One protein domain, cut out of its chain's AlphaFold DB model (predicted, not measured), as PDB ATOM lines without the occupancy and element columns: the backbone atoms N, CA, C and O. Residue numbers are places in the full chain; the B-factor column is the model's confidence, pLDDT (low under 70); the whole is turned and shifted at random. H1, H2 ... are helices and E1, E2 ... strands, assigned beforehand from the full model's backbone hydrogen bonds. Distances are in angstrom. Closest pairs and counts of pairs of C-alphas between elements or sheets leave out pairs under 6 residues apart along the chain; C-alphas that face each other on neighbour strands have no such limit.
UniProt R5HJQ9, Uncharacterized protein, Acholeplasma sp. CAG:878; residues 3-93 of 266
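AT A GLANCE: This is residues 3 to 93 of the 266 residues of an uncharacterized protein of Acholeplasma sp. CAG:878 (UniProt R5HJQ9). A strongly twisted sheet of four strands has three helices, H1, H2 and H3, following one another over one face, and H4 goes on beyond them, off the sheet. The tip of the hairpin E3 and E4 and the far end of H4 lie at opposite ends of the longest reach. The printed part has 91 residues, with four named helices and four named strands in the order E1 E2 H1 H2 H3 H4 E3 E4. The sheet order is E2 E1 E3 E4, antiparallel throughout, and the class is mixed, helices and strands. The whole is compact, with a radius of gyration of the C-alphas of 13.8 A and spans of 36 by 35 by 19 A.

HOW THE PARTS SIT: E1, residues 3 to 8, is an inner strand and forms a hairpin with E2, residues 16 to 23; N 5 and O 20 are 2.8 A apart, within hydrogen-bond range. E2, an edge strand, bends by 76 degrees at residue 19. H1, residues 24 to 34, is on the sheet at a height of 8.1 A; its closest C-alpha pair with E1 is Ser 3 and Asn 24, 5.3 A. It runs slantwise to the strands, at 55 degrees to E2 on the local plane. H2, residues 38 to 44, is near H1, with 5 pairs of C-alphas within 10 A, and is on the sheet at a height of 9.8 A, across the strands at 83 degrees to E1 on the local plane. H3, residues 46 to 55, is on the sheet at a height of 10.2 A and runs along the strands, at 20 degrees to E2 on the local plane; the closest C-alphas of H3 and E2 are those of Phe 52 and Leu 17, 7.1 A. H2 and H3 are close but not clearly touching, Arg 42 to Ile 49 at 7.1 A between C-alphas, and about perpendicular at 80 degrees. H4, residues 57 to 67, is not on the sheet; it is close to H3 but not clearly touching, with the C-alphas of Leu 53 and Val 60 closest at 7.3 A. E3, residues 74 to 83, bends by 55 degrees at residue 77 and is antiparallel to E1, with N 6 and O 76 at 2.9 A. E3 forms a hairpin with E4, residues 86 to 92, the other edge strand; N 81 and O 88 are 2.8 A apart. In H1, H2, H3 and H4 every O i to N i+4 pair is within hydrogen-bond range.

IN THESE COORDINATES: E1, 13.7 A long, begins at C-alpha 3, (46.243, -20.914, 42.151). E2 measures 17.9 A, H1 15.8 A, H2 10.0 A, H3 14.2 A, H4 15.2 A and E3 24.4 A. E4, 18.7 A, ends at C-alpha 92, (37.920, -23.333, 38.264).

THE WHOLE: The C-alphas of Gly 68 and Gly 85 are the two farthest apart, 39.3 A. The printed part has no cut and no long link. The mean pLDDT of the printed part is 87.7, and no printed residue is under 70.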
ATOM      1  N   SER A   3      47.058 -19.841  42.697       88.62
ATOM      2  CA  SER A   3      46.243 -20.914  42.151       88.62
ATOM      3  C   SER A   3      47.022 -22.219  42.198       88.62
ATOM      4  O   SER A   3      48.249 -22.245  42.129       88.62
ATOM      5  N   SER A   4      46.298 -23.327  42.266       93.38
ATOM      6  CA  SER A   4      46.884 -24.658  42.203       93.38
ATOM      7  C   SER A   4      46.079 -25.571  41.297       93.38
ATOM      8  O   SER A   4      44.851 -25.550  41.308       93.38
ATOM      9  N   LEU A   5      46.769 -26.381  40.498       95.44
ATOM     10  CA  LEU A   5      46.193 -27.594  39.936       95.44
ATOM     11  C   LEU A   5      46.108 -28.616  41.065       95.44
ATOM     12  O   LEU A   5      47.142 -28.996  41.620       95.44
ATOM     13  N   SER A   6      44.901 -29.080  41.365       93.50
ATOM     14  CA  SER A   6      44.658 -29.910  42.539       93.50
ATOM     15  C   SER A   6      43.743 -31.086  42.237       93.50
ATOM     16  O   SER A   6      42.840 -31.008  41.398       93.50
ATOM     17  N   LEU A   7      43.968 -32.184  42.956       92.00
ATOM     18  CA  LEU A   7      43.002 -33.265  43.095       92.00
ATOM     19  C   LEU A   7      42.135 -32.983  44.325       92.00
ATOM     20  O   LEU A   7      42.664 -32.825  45.417       92.00
ATOM     21  N   VAL A   8      40.818 -32.946  44.156       88.88
ATOM     22  CA  VAL A   8      39.853 -32.606  45.207       88.88
ATOM     23  C   VAL A   8      38.880 -33.763  45.431       88.88
ATOM     24  O   VAL A   8      38.365 -34.333  44.465       88.88
ATOM     25  N   LEU A   9      38.613 -34.113  46.692       83.94
ATOM     26  CA  LEU A   9      37.676 -35.183  47.056       83.94
ATOM     27  C   LEU A   9      36.298 -34.663  47.475       83.94
ATOM     28  O   LEU A   9      35.300 -35.325  47.207       83.94
ATOM     29  N   ASP A  10      36.221 -33.486  48.083       79.50
ATOM     30  CA  ASP A  10      34.985 -32.889  48.584       79.50
ATOM     31  C   ASP A  10      34.457 -31.771  47.672       79.50
ATOM     32  O   ASP A  10      35.096 -31.391  46.698       79.50
ATOM     33  N   GLU A  11      33.255 -31.254  47.937       74.00
ATOM     34  CA  GLU A  11      32.697 -30.136  47.155       74.00
ATOM     35  C   GLU A  11      33.299 -28.776  47.531       74.00
ATOM     36  O   GLU A  11      33.213 -27.830  46.749       74.00
ATOM     37  N   GLU A  12      33.880 -28.666  48.728       73.44
ATOM     38  CA  GLU A  12      34.387 -27.404  49.274       73.44
ATOM     39  C   GLU A  12      35.878 -27.183  48.984       73.44
ATOM     40  O   GLU A  12      36.394 -26.094  49.232       73.44
ATOM     41  N   GLY A  13      36.578 -28.188  48.446       77.62
ATOM     42  CA  GLY A  13      38.015 -28.109  48.185       77.62
ATOM     43  C   GLY A  13      38.891 -28.304  49.422       77.62
ATOM     44  O   GLY A  13      40.109 -28.132  49.321       77.62
ATOM     45  N   LYS A  14      38.309 -28.650  50.580       83.88
ATOM     46  CA  LYS A  14      39.031 -28.801  51.853       83.88
ATOM     47  C   LYS A  14      39.853 -30.082  51.900       83.88
ATOM     48  O   LYS A  14      40.911 -30.101  52.519       83.88
ATOM     49  N   ILE A  15      39.386 -31.142  51.242       88.62
ATOM     50  CA  ILE A  15      40.118 -32.399  51.103       88.62
ATOM     51  C   ILE A  15      40.760 -32.393  49.722       88.62
ATOM     52  O   ILE A  15      40.204 -32.908  48.746       88.62
ATOM     53  N   SER A  16      41.931 -31.767  49.637       92.44
ATOM     54  CA  SER A  16      42.630 -31.569  48.374       92.44
ATOM     55  C   SER A  16      44.129 -31.850  48.452       92.44
ATOM     56  O   SER A  16      44.767 -31.737  49.496       92.44
ATOM     57  N   LEU A  17      44.679 -32.247  47.308       94.88
ATOM     58  CA  LEU A  17      46.101 -32.428  47.057       94.88
ATOM     59  C   LEU A  17      46.521 -31.441  45.974       94.88
ATOM     60  O   LEU A  17      46.045 -31.536  44.841       94.88
ATOM     61  N   THR A  18      47.445 -30.544  46.302       95.88
ATOM     62  CA  THR A  18      48.109 -29.679  45.322       95.88
ATOM     63  C   THR A  18      49.103 -30.492  44.496       95.88
ATOM     64  O   THR A  18      50.027 -31.086  45.042       95.88
ATOM     65  N   LEU A  19      48.926 -30.497  43.174       95.25
ATOM     66  CA  LEU A  19      49.806 -31.168  42.205       95.25
ATOM     67  C   LEU A  19      50.812 -30.190  41.578       95.25
ATOM     68  O   LEU A  19      51.938 -30.554  41.243       95.25
ATOM     69  N   PHE A  20      50.388 -28.940  41.386       95.69
ATOM     70  CA  PHE A  20      51.210 -27.849  40.868       95.69
ATOM     71  C   PHE A  20      50.660 -26.514  41.375       95.69
ATOM     72  O   PHE A  20      49.450 -26.306  41.318       95.69
ATOM     73  N   GLY A  21      51.526 -25.623  41.858       94.06
ATOM     74  CA  GLY A  21      51.159 -24.294  42.355       94.06
ATOM     75  C   GLY A  21      51.801 -23.186  41.526       94.06
ATOM     76  O   GLY A  21      52.891 -23.369  40.990       94.06
ATOM     77  N   GLY A  22      51.122 -22.047  41.424       91.06
ATOM     78  CA  GLY A  22      51.627 -20.859  40.741       91.06
ATOM     79  C   GLY A  22      50.594 -19.736  40.708       91.06
ATOM     80  O   GLY A  22      49.559 -19.778  41.376       91.06
ATOM     81  N   SER A  23      50.842 -18.716  39.900       88.62
ATOM     82  CA  SER A  23      49.834 -17.715  39.559       88.62
ATOM     83  C   SER A  23      48.723 -18.307  38.682       88.62
ATOM     84  O   SER A  23      48.847 -19.378  38.084       88.62
ATOM     85  N   ASN A  24      47.605 -17.583  38.565       83.06
ATOM     86  CA  ASN A  24      46.460 -18.012  37.755       83.06
ATOM     87  C   ASN A  24      46.842 -18.337  36.301       83.06
ATOM     88  O   ASN A  24      46.367 -19.332  35.759       83.06
ATOM     89  N   SER A  25      47.665 -17.491  35.676       84.19
ATOM     90  CA  SER A  25      48.110 -17.666  34.293       84.19
ATOM     91  C   SER A  25      49.093 -18.818  34.150       84.19
ATOM     92  O   SER A  25      48.964 -19.584  33.203       84.19
ATOM     93  N   GLU A  26      50.017 -18.988  35.098       89.94
ATOM     94  CA  GLU A  26      51.018 -20.060  35.052       89.94
ATOM     95  C   GLU A  26      50.374 -21.443  35.158       89.94
ATOM     96  O   GLU A  26      50.741 -22.350  34.418       89.94
ATOM     97  N   VAL A  27      49.379 -21.617  36.034       91.56
ATOM     98  CA  VAL A  27      48.668 -22.901  36.158       91.56
ATOM     99  C   VAL A  27      47.877 -23.218  34.883       91.56
ATOM    100  O   VAL A  27      47.874 -24.359  34.411       91.56
ATOM    101  N   ASP A  28      47.216 -22.217  34.298       88.19
ATOM    102  CA  ASP A  28      46.481 -22.376  33.041       88.19
ATOM    103  C   ASP A  28      47.412 -22.710  31.868       88.19
ATOM    104  O   ASP A  28      47.162 -23.646  31.107       88.19
ATOM    105  N   GLU A  29      48.527 -21.996  31.758       90.38
ATOM    106  CA  GLU A  29      49.538 -22.230  30.737       90.38
ATOM    107  C   GLU A  29      50.169 -23.616  30.875       90.38
ATOM    108  O   GLU A  29      50.244 -24.377  29.908       90.38
ATOM    109  N   TYR A  30      50.564 -23.976  32.097       92.62
ATOM    110  CA  TYR A  30      51.133 -25.276  32.411       92.62
ATOM    111  C   TYR A  30      50.183 -26.404  32.008       92.62
ATOM    112  O   TYR A  30      50.597 -27.355  31.337       92.62
ATOM    113  N   THR A  31      48.901 -26.295  32.366       90.69
ATOM    114  CA  THR A  31      47.922 -27.351  32.086       90.69
ATOM    115  C   THR A  31      47.652 -27.521  30.594       90.69
ATOM    116  O   THR A  31      47.678 -28.650  30.094       90.69
ATOM    117  N   ILE A  32      47.504 -26.418  29.856       90.25
ATOM    118  CA  ILE A  32      47.313 -26.442  28.403       90.25
ATOM    119  C   ILE A  32      48.565 -26.943  27.675       90.25
ATOM    120  O   ILE A  32      48.436 -27.709  26.725       90.25
ATOM    121  N   LYS A  33      49.780 -26.569  28.092       88.56
ATOM    122  CA  LYS A  33      51.017 -27.015  27.423       88.56
ATOM    123  C   LYS A  33      51.316 -28.499  27.651       88.56
ATOM    124  O   LYS A  33      51.841 -29.162  26.755       88.56
ATOM    125  N   ASN A  34      50.954 -29.044  28.812       88.81
ATOM    126  CA  ASN A  34      51.412 -30.373  29.228       88.81
ATOM    127  C   ASN A  34      50.370 -31.489  29.076       88.81
ATOM    128  O   ASN A  34      50.768 -32.632  28.868       88.81
ATOM    129  N   PHE A  35      49.064 -31.201  29.127       90.94
ATOM    130  CA  PHE A  35      48.044 -32.254  29.237       90.94
ATOM    131  C   PHE A  35      46.947 -32.141  28.172       90.94
ATOM    132  O   PHE A  35      46.388 -31.067  27.936       90.94
ATOM    133  N   ALA A  36      46.589 -33.267  27.548       88.44
ATOM    134  CA  ALA A  36      45.424 -33.354  26.669       88.44
ATOM    135  C   ALA A  36      44.137 -33.674  27.447       88.44
ATOM    136  O   ALA A  36      43.039 -33.309  27.013       88.44
ATOM    137  N   SER A  37      44.264 -34.317  28.608       88.31
ATOM    138  CA  SER A  37      43.139 -34.720  29.449       88.31
ATOM    139  C   SER A  37      43.492 -34.788  30.939       88.31
ATOM    140  O   SER A  37      44.656 -34.721  31.337       88.31
ATOM    141  N   SER A  38      42.471 -34.987  31.777       88.19
ATOM    142  CA  SER A  38      42.650 -35.298  33.197       88.19
ATOM    143  C   SER A  38      43.397 -36.613  33.429       88.19
ATOM    144  O   SER A  38      44.078 -36.739  34.440       88.19
ATOM    145  N   GLU A  39      43.306 -37.579  32.511       91.44
ATOM    146  CA  GLU A  39      44.036 -38.847  32.628       91.44
ATOM    147  C   GLU A  39      45.545 -38.650  32.472       91.44
ATOM    148  O   GLU A  39      46.322 -39.300  33.165       91.44
ATOM    149  N   ASP A  40      45.981 -37.698  31.647       92.94
ATOM    150  CA  ASP A  40      47.409 -37.383  31.519       92.94
ATOM    151  C   ASP A  40      47.960 -36.764  32.807       92.94
ATOM    152  O   ASP A  40      49.079 -37.067  33.221       92.94
ATOM    153  N   VAL A  41      47.153 -35.938  33.483       92.38
ATOM    154  CA  VAL A  41      47.488 -35.413  34.814       92.38
ATOM    155  C   VAL A  41      47.612 -36.568  35.807       92.38
ATOM    156  O   VAL A  41      48.592 -36.629  36.546       92.38
ATOM    157  N   ARG A  42      46.659 -37.511  35.801       93.00
ATOM    158  CA  ARG A  42      46.707 -38.685  36.686       93.00
ATOM    159  C   ARG A  42      47.956 -39.521  36.464       93.00
ATOM    160  O   ARG A  42      48.588 -39.886  37.442       93.00
ATOM    161  N   LYS A  43      48.335 -39.766  35.209       96.56
ATOM    162  CA  LYS A  43      49.565 -40.491  34.866       96.56
ATOM    163  C   LYS A  43      50.813 -39.755  35.350       96.56
ATOM    164  O   LYS A  43      51.679 -40.363  35.963       96.56
ATOM    165  N   LYS A  44      50.899 -38.437  35.130       96.94
ATOM    166  CA  LYS A  44      52.068 -37.649  35.557       96.94
ATOM    167  C   LYS A  44      52.249 -37.640  37.078       96.94
ATOM    168  O   LYS A  44      53.378 -37.681  37.553       96.94
ATOM    169  N   TYR A  45      51.150 -37.576  37.827       96.81
ATOM    170  CA  TYR A  45      51.155 -37.476  39.290       96.81
ATOM    171  C   TYR A  45      50.703 -38.766  39.987       96.81
ATOM    172  O   TYR A  45      50.254 -38.719  41.132       96.81
ATOM    173  N   GLU A  46      50.820 -39.915  39.317       96.38
ATOM    174  CA  GLU A  46      50.224 -41.185  39.751       96.38
ATOM    175  C   GLU A  46      50.600 -41.542  41.189       96.38
ATOM    176  O   GLU A  46      49.727 -41.802  42.016       96.38
ATOM    177  N   LYS A  47      51.894 -41.462  41.516       96.88
ATOM    178  CA  LYS A  47      52.401 -41.760  42.859       96.88
ATOM    179  C   LYS A  47      51.747 -40.885  43.935       96.88
ATOM    180  O   LYS A  47      51.201 -41.409  44.901       96.88
ATOM    181  N   GLN A  48      51.753 -39.566  43.744       97.25
ATOM    182  CA  GLN A  48      51.201 -38.610  44.714       97.25
ATOM    183  C   GLN A  48      49.688 -38.784  44.879       97.25
ATOM    184  O   GLN A  48      49.166 -38.751  45.993       97.25
ATOM    185  N   ILE A  49      48.984 -38.998  43.764       96.00
ATOM    186  CA  ILE A  49      47.537 -39.210  43.751       96.00
ATOM    187  C   ILE A  49      47.179 -40.502  44.483       96.00
ATOM    188  O   ILE A  49      46.287 -40.484  45.329       96.00
ATOM    189  N   ASN A  50      47.876 -41.604  44.205       95.06
ATOM    190  CA  ASN A  50      47.604 -42.890  44.842       95.06
ATOM    191  C   ASN A  50      47.867 -42.830  46.352       95.06
ATOM    192  O   ASN A  50      47.012 -43.241  47.133       95.06
ATOM    193  N   GLU A  51      48.988 -42.244  46.778       96.50
ATOM    194  CA  GLU A  51      49.286 -42.043  48.202       96.50
ATOM    195  C   GLU A  51      48.214 -41.194  48.904       96.50
ATOM    196  O   GLU A  51      47.788 -41.514  50.016       96.50
ATOM    197  N   PHE A  52      47.737 -40.127  48.260       96.38
ATOM    198  CA  PHE A  52      46.695 -39.268  48.820       96.38
ATOM    199  C   PHE A  52      45.327 -39.954  48.898       96.38
ATOM    200  O   PHE A  52      44.622 -39.800  49.898       96.38
ATOM    201  N   LEU A  53      44.952 -40.732  47.879       92.06
ATOM    202  CA  LEU A  53      43.710 -41.505  47.886       92.06
ATOM    203  C   LEU A  53      43.737 -42.597  48.962       92.06
ATOM    204  O   LEU A  53      42.741 -42.764  49.659       92.06
ATOM    205  N   LEU A  54      44.877 -43.267  49.161       94.06
ATOM    206  CA  LEU A  54      45.057 -44.253  50.233       94.06
ATOM    207  C   LEU A  54      44.930 -43.616  51.623       94.06
ATOM    208  O   LEU A  54      44.210 -44.135  52.473       94.06
ATOM    209  N   LYS A  55      45.554 -42.451  51.843       96.06
ATOM    210  CA  LYS A  55      45.424 -41.700  53.107       96.06
ATOM    211  C   LYS A  55      43.980 -41.284  53.410       96.06
ATOM    212  O   LYS A  55      43.612 -41.174  54.574       96.06
ATOM    213  N   ASN A  56      43.164 -41.076  52.377       92.94
ATOM    214  CA  ASN A  56      41.766 -40.659  52.493       92.94
ATOM    215  C   ASN A  56      40.777 -41.784  52.139       92.94
ATOM    216  O   ASN A  56      39.626 -41.503  51.790       92.94
ATOM    217  N   ASN A  57      41.196 -43.053  52.232       92.06
ATOM    218  CA  ASN A  57      40.403 -44.188  51.752       92.06
ATOM    219  C   ASN A  57      39.009 -44.254  52.399       92.06
ATOM    220  O   ASN A  57      38.020 -44.458  51.705       92.06
ATOM    221  N   ASN A  58      38.902 -43.955  53.698       92.06
ATOM    222  CA  ASN A  58      37.617 -43.918  54.406       92.06
ATOM    223  C   ASN A  58      36.613 -42.952  53.751       92.06
ATOM    224  O   ASN A  58      35.434 -43.274  53.599       92.06
ATOM    225  N   TYR A  59      37.080 -41.773  53.324       90.69
ATOM    226  CA  TYR A  59      36.243 -40.809  52.616       90.69
ATOM    227  C   TYR A  59      35.841 -41.351  51.243       90.69
ATOM    228  O   TYR A  59      34.658 -41.346  50.898       90.69
ATOM    229  N   VAL A  60      36.806 -41.866  50.477       86.38
ATOM    230  CA  VAL A  60      36.575 -42.422  49.137       86.38
ATOM    231  C   VAL A  60      35.548 -43.558  49.185       86.38
ATOM    232  O   VAL A  60      34.563 -43.519  48.448       86.38
ATOM    233  N   GLU A  61      35.713 -44.517  50.096       90.19
ATOM    234  CA  GLU A  61      34.769 -45.616  50.299       90.19
ATOM    235  C   GLU A  61      33.376 -45.125  50.691       90.19
ATOM    236  O   GLU A  61      32.382 -45.649  50.187       90.19
ATOM    237  N   SER A  62      33.272 -44.107  51.552       88.31
ATOM    238  CA  SER A  62      31.974 -43.543  51.938       88.31
ATOM    239  C   SER A  62      31.226 -42.944  50.738       88.31
ATOM    240  O   SER A  62      30.023 -43.166  50.574       88.31
ATOM    241  N   VAL A  63      31.941 -42.253  49.841       82.56
ATOM    242  CA  VAL A  63      31.367 -41.690  48.613       82.56
ATOM    243  C   VAL A  63      30.951 -42.802  47.652       82.56
ATOM    244  O   VAL A  63      29.859 -42.729  47.082       82.56
ATOM    245  N   ILE A  64      31.771 -43.846  47.499       83.38
ATOM    246  CA  ILE A  64      31.454 -45.008  46.657       83.38
ATOM    247  C   ILE A  64      30.201 -45.718  47.182       83.38
ATOM    248  O   ILE A  64      29.278 -45.956  46.407       83.38
ATOM    249  N   LYS A  65      30.116 -45.981  48.492       89.44
ATOM    250  CA  LYS A  65      28.941 -46.608  49.127       89.44
ATOM    251  C   LYS A  65      27.673 -45.780  48.923       89.44
ATOM    252  O   LYS A  65      26.631 -46.334  48.597       89.44
ATOM    253  N   ARG A  66      27.763 -44.453  49.061       84.25
ATOM    254  CA  ARG A  66      26.619 -43.543  48.891       84.25
ATOM    255  C   ARG A  66      26.147 -43.425  47.441       84.25
ATOM    256  O   ARG A  66      24.958 -43.263  47.203       84.25
ATOM    257  N   THR A  67      27.068 -43.428  46.478       79.31
ATOM    258  CA  THR A  67      26.755 -43.115  45.068       79.31
ATOM    259  C   THR A  67      26.674 -44.339  44.159       79.31
ATOM    260  O   THR A  67      26.190 -44.219  43.035       79.31
ATOM    261  N   GLY A  68      27.183 -45.492  44.600       76.06
ATOM    262  CA  GLY A  68      27.323 -46.704  43.787       76.06
ATOM    263  C   GLY A  68      28.330 -46.576  42.636       76.06
ATOM    264  O   GLY A  68      28.404 -47.461  41.787       76.06
ATOM    265  N   LYS A  69      29.094 -45.479  42.563       79.06
ATOM    266  CA  LYS A  69      30.025 -45.182  41.466       79.06
ATOM    267  C   LYS A  69      31.457 -45.149  41.977       79.06
ATOM    268  O   LYS A  69      31.714 -44.661  43.075       79.06
ATOM    269  N   GLN A  70      32.404 -45.612  41.156       81.94
ATOM    270  CA  GLN A  70      33.826 -45.429  41.452       81.94
ATOM    271  C   GLN A  70      34.148 -43.935  41.578       81.94
ATOM    272  O   GLN A  70      33.774 -43.135  40.719       81.94
ATOM    273  N   PHE A  71      34.881 -43.573  42.628       80.31
ATOM    274  CA  PHE A  71      35.283 -42.200  42.901       80.31
ATOM    275  C   PHE A  71      36.805 -42.111  42.999       80.31
ATOM    276  O   PHE A  71      37.424 -42.831  43.771       80.31
ATOM    277  N   ARG A  72      37.416 -41.235  42.194       82.88
ATOM    278  CA  ARG A  72      38.880 -41.049  42.132       82.88
ATOM    279  C   ARG A  72      39.296 -39.591  42.346       82.88
ATOM    280  O   ARG A  72      40.361 -39.182  41.883       82.88
ATOM    281  N   GLY A  73      38.428 -38.785  42.959       83.12
ATOM    282  CA  GLY A  73      38.602 -37.336  43.068       83.12
ATOM    283  C   GLY A  73      38.423 -36.588  41.743       83.12
ATOM    284  O   GLY A  73      38.428 -37.178  40.659       83.12
ATOM    285  N   ARG A  74      38.268 -35.267  41.831       87.88
ATOM    286  CA  ARG A  74      38.110 -34.340  40.703       87.88
ATOM    287  C   ARG A  74      39.401 -33.549  40.520       87.88
ATOM    288  O   ARG A  74      39.937 -33.033  41.491       87.88
ATOM    289  N   ILE A  75      39.893 -33.443  39.288       89.31
ATOM    290  CA  ILE A  75      41.032 -32.573  38.973       89.31
ATOM    291  C   ILE A  75      40.483 -31.197  38.603       89.31
ATOM    292  O   ILE A  75      39.713 -31.070  37.650       89.31
ATOM    293  N   VAL A  76      40.861 -30.182  39.372       86.69
ATOM    294  CA  VAL A  76      40.379 -28.802  39.237       86.69
ATOM    295  C   VAL A  76      41.529 -27.822  39.445       86.69
ATOM    296  O   VAL A  76      42.599 -28.197  39.916       86.69
ATOM    297  N   ILE A  77      41.311 -26.555  39.095       86.50
ATOM    298  CA  ILE A  77      42.173 -25.466  39.553       86.50
ATOM    299  C   ILE A  77      41.522 -24.858  40.795       86.50
ATOM    300  O   ILE A  77      40.403 -24.352  40.706       86.50
ATOM    301  N   LEU A  78      42.198 -24.904  41.937       87.19
ATOM    302  CA  LEU A  78      41.785 -24.195  43.143       87.19
ATOM    303  C   LEU A  78      42.409 -22.807  43.147       87.19
ATOM    304  O   LEU A  78      43.620 -22.661  43.014       87.19
ATOM    305  N   HIS A  79      41.569 -21.792  43.291       85.50
ATOM    306  CA  HIS A  79      41.980 -20.401  43.365       85.50
ATOM    307  C   HIS A  79      41.627 -19.825  44.732       85.50
ATOM    308  O   HIS A  79      40.462 -19.878  45.134       85.50
ATOM    309  N   THR A  80      42.608 -19.245  45.419       83.19
ATOM    310  CA  THR A  80      42.382 -18.592  46.709       83.19
ATOM    311  C   THR A  80      41.867 -17.176  46.484       83.19
ATOM    312  O   THR A  80      42.527 -16.349  45.852       83.19
ATOM    313  N   VAL A  81      40.673 -16.896  47.002       80.44
ATOM    314  CA  VAL A  81      40.023 -15.586  46.932       80.44
ATOM    315  C   VAL A  81      39.829 -15.072  48.345       80.44
ATOM    316  O   VAL A  81      39.178 -15.724  49.157       80.44
ATOM    317  N   GLU A  82      40.347 -13.885  48.620       78.81
ATOM    318  CA  GLU A  82      40.022 -13.172  49.847       78.81
ATOM    319  C   GLU A  82      38.645 -12.515  49.704       78.81
ATOM    320  O   GLU A  82      38.370 -11.807  48.728       78.81
ATOM    321  N   LYS A  83      37.753 -12.790  50.654       75.75
ATOM    322  CA  LYS A  83      36.439 -12.164  50.738       75.75
ATOM    323  C   LYS A  83      36.092 -11.930  52.202       75.75
ATOM    324  O   LYS A  83      36.112 -12.873  52.984       75.75
ATOM    325  N   ASP A  84      35.761 -10.689  52.549       79.81
ATOM    326  CA  ASP A  84      35.342 -10.307  53.903       79.81
ATOM    327  C   ASP A  84      36.370 -10.731  54.985       79.81
ATOM    328  O   ASP A  84      36.005 -11.195  56.061       79.81
ATOM    329  N   GLY A  85      37.674 -10.631  54.671       76.94
ATOM    330  CA  GLY A  85      38.782 -11.033  55.554       76.94
ATOM    331  C   GLY A  85      39.006 -12.547  55.683       76.94
ATOM    332  O   GLY A  85      39.839 -12.978  56.476       76.94
ATOM    333  N   GLN A  86      38.278 -13.370  54.919       78.38
ATOM    334  CA  GLN A  86      38.427 -14.826  54.895       78.38
ATOM    335  C   GLN A  86      38.985 -15.314  53.556       78.38
ATOM    336  O   GLN A  86      38.574 -14.861  52.483       78.38
ATOM    337  N   PHE A  87      39.884 -16.298  53.610       79.25
ATOM    338  CA  PHE A  87      40.375 -16.992  52.424       79.25
ATOM    339  C   PHE A  87      39.408 -18.106  52.027       79.25
ATOM    340  O   PHE A  87      39.205 -19.075  52.757       79.25
ATOM    341  N   LEU A  88      38.816 -17.971  50.844       80.12
ATOM    342  CA  LEU A  88      37.923 -18.956  50.251       80.12
ATOM    343  C   LEU A  88      38.609 -19.649  49.077       80.12
ATOM    344  O   LEU A  88      39.211 -18.999  48.222       80.12
ATOM    345  N   LEU A  89      38.438 -20.967  48.984       79.12
ATOM    346  CA  LEU A  89      38.836 -21.731  47.808       79.12
ATOM    347  C   LEU A  89      37.712 -21.698  46.773       79.12
ATOM    348  O   LEU A  89      36.560 -22.042  47.047       79.12
ATOM    349  N   LYS A  90      38.042 -21.261  45.559       79.75
ATOM    350  CA  LYS A  90      37.135 -21.271  44.413       79.75
ATOM    351  C   LYS A  90      37.650 -22.236  43.357       79.75
ATOM    352  O   LYS A  90      38.732 -22.046  42.808       79.75
ATOM    353  N   GLU A  91      36.830 -23.224  43.019       80.88
ATOM    354  CA  GLU A  91      37.117 -24.134  41.914       80.88
ATOM    355  C   GLU A  91      36.974 -23.427  40.560       80.88
ATOM    356  O   GLU A  91      36.004 -22.711  40.283       80.88
ATOM    357  N   ARG A  92      37.945 -23.670  39.684       79.94
ATOM    358  CA  ARG A  92      37.920 -23.333  38.264       79.94
ATOM    359  C   ARG A  92      38.128 -24.609  37.465       79.94
ATOM    360  O   ARG A  92      38.923 -25.480  37.816       79.94
ATOM    361  N   ARG A  93      37.436 -24.690  36.332       81.31
ATOM    362  CA  ARG A  93      37.655 -25.756  35.357       81.31
ATOM    363  C   ARG A  93      39.089 -25.694  34.821       81.31
ATOM    364  O   ARG A  93      39.570 -24.602  34.501       81.31
TER     365      ARG A  93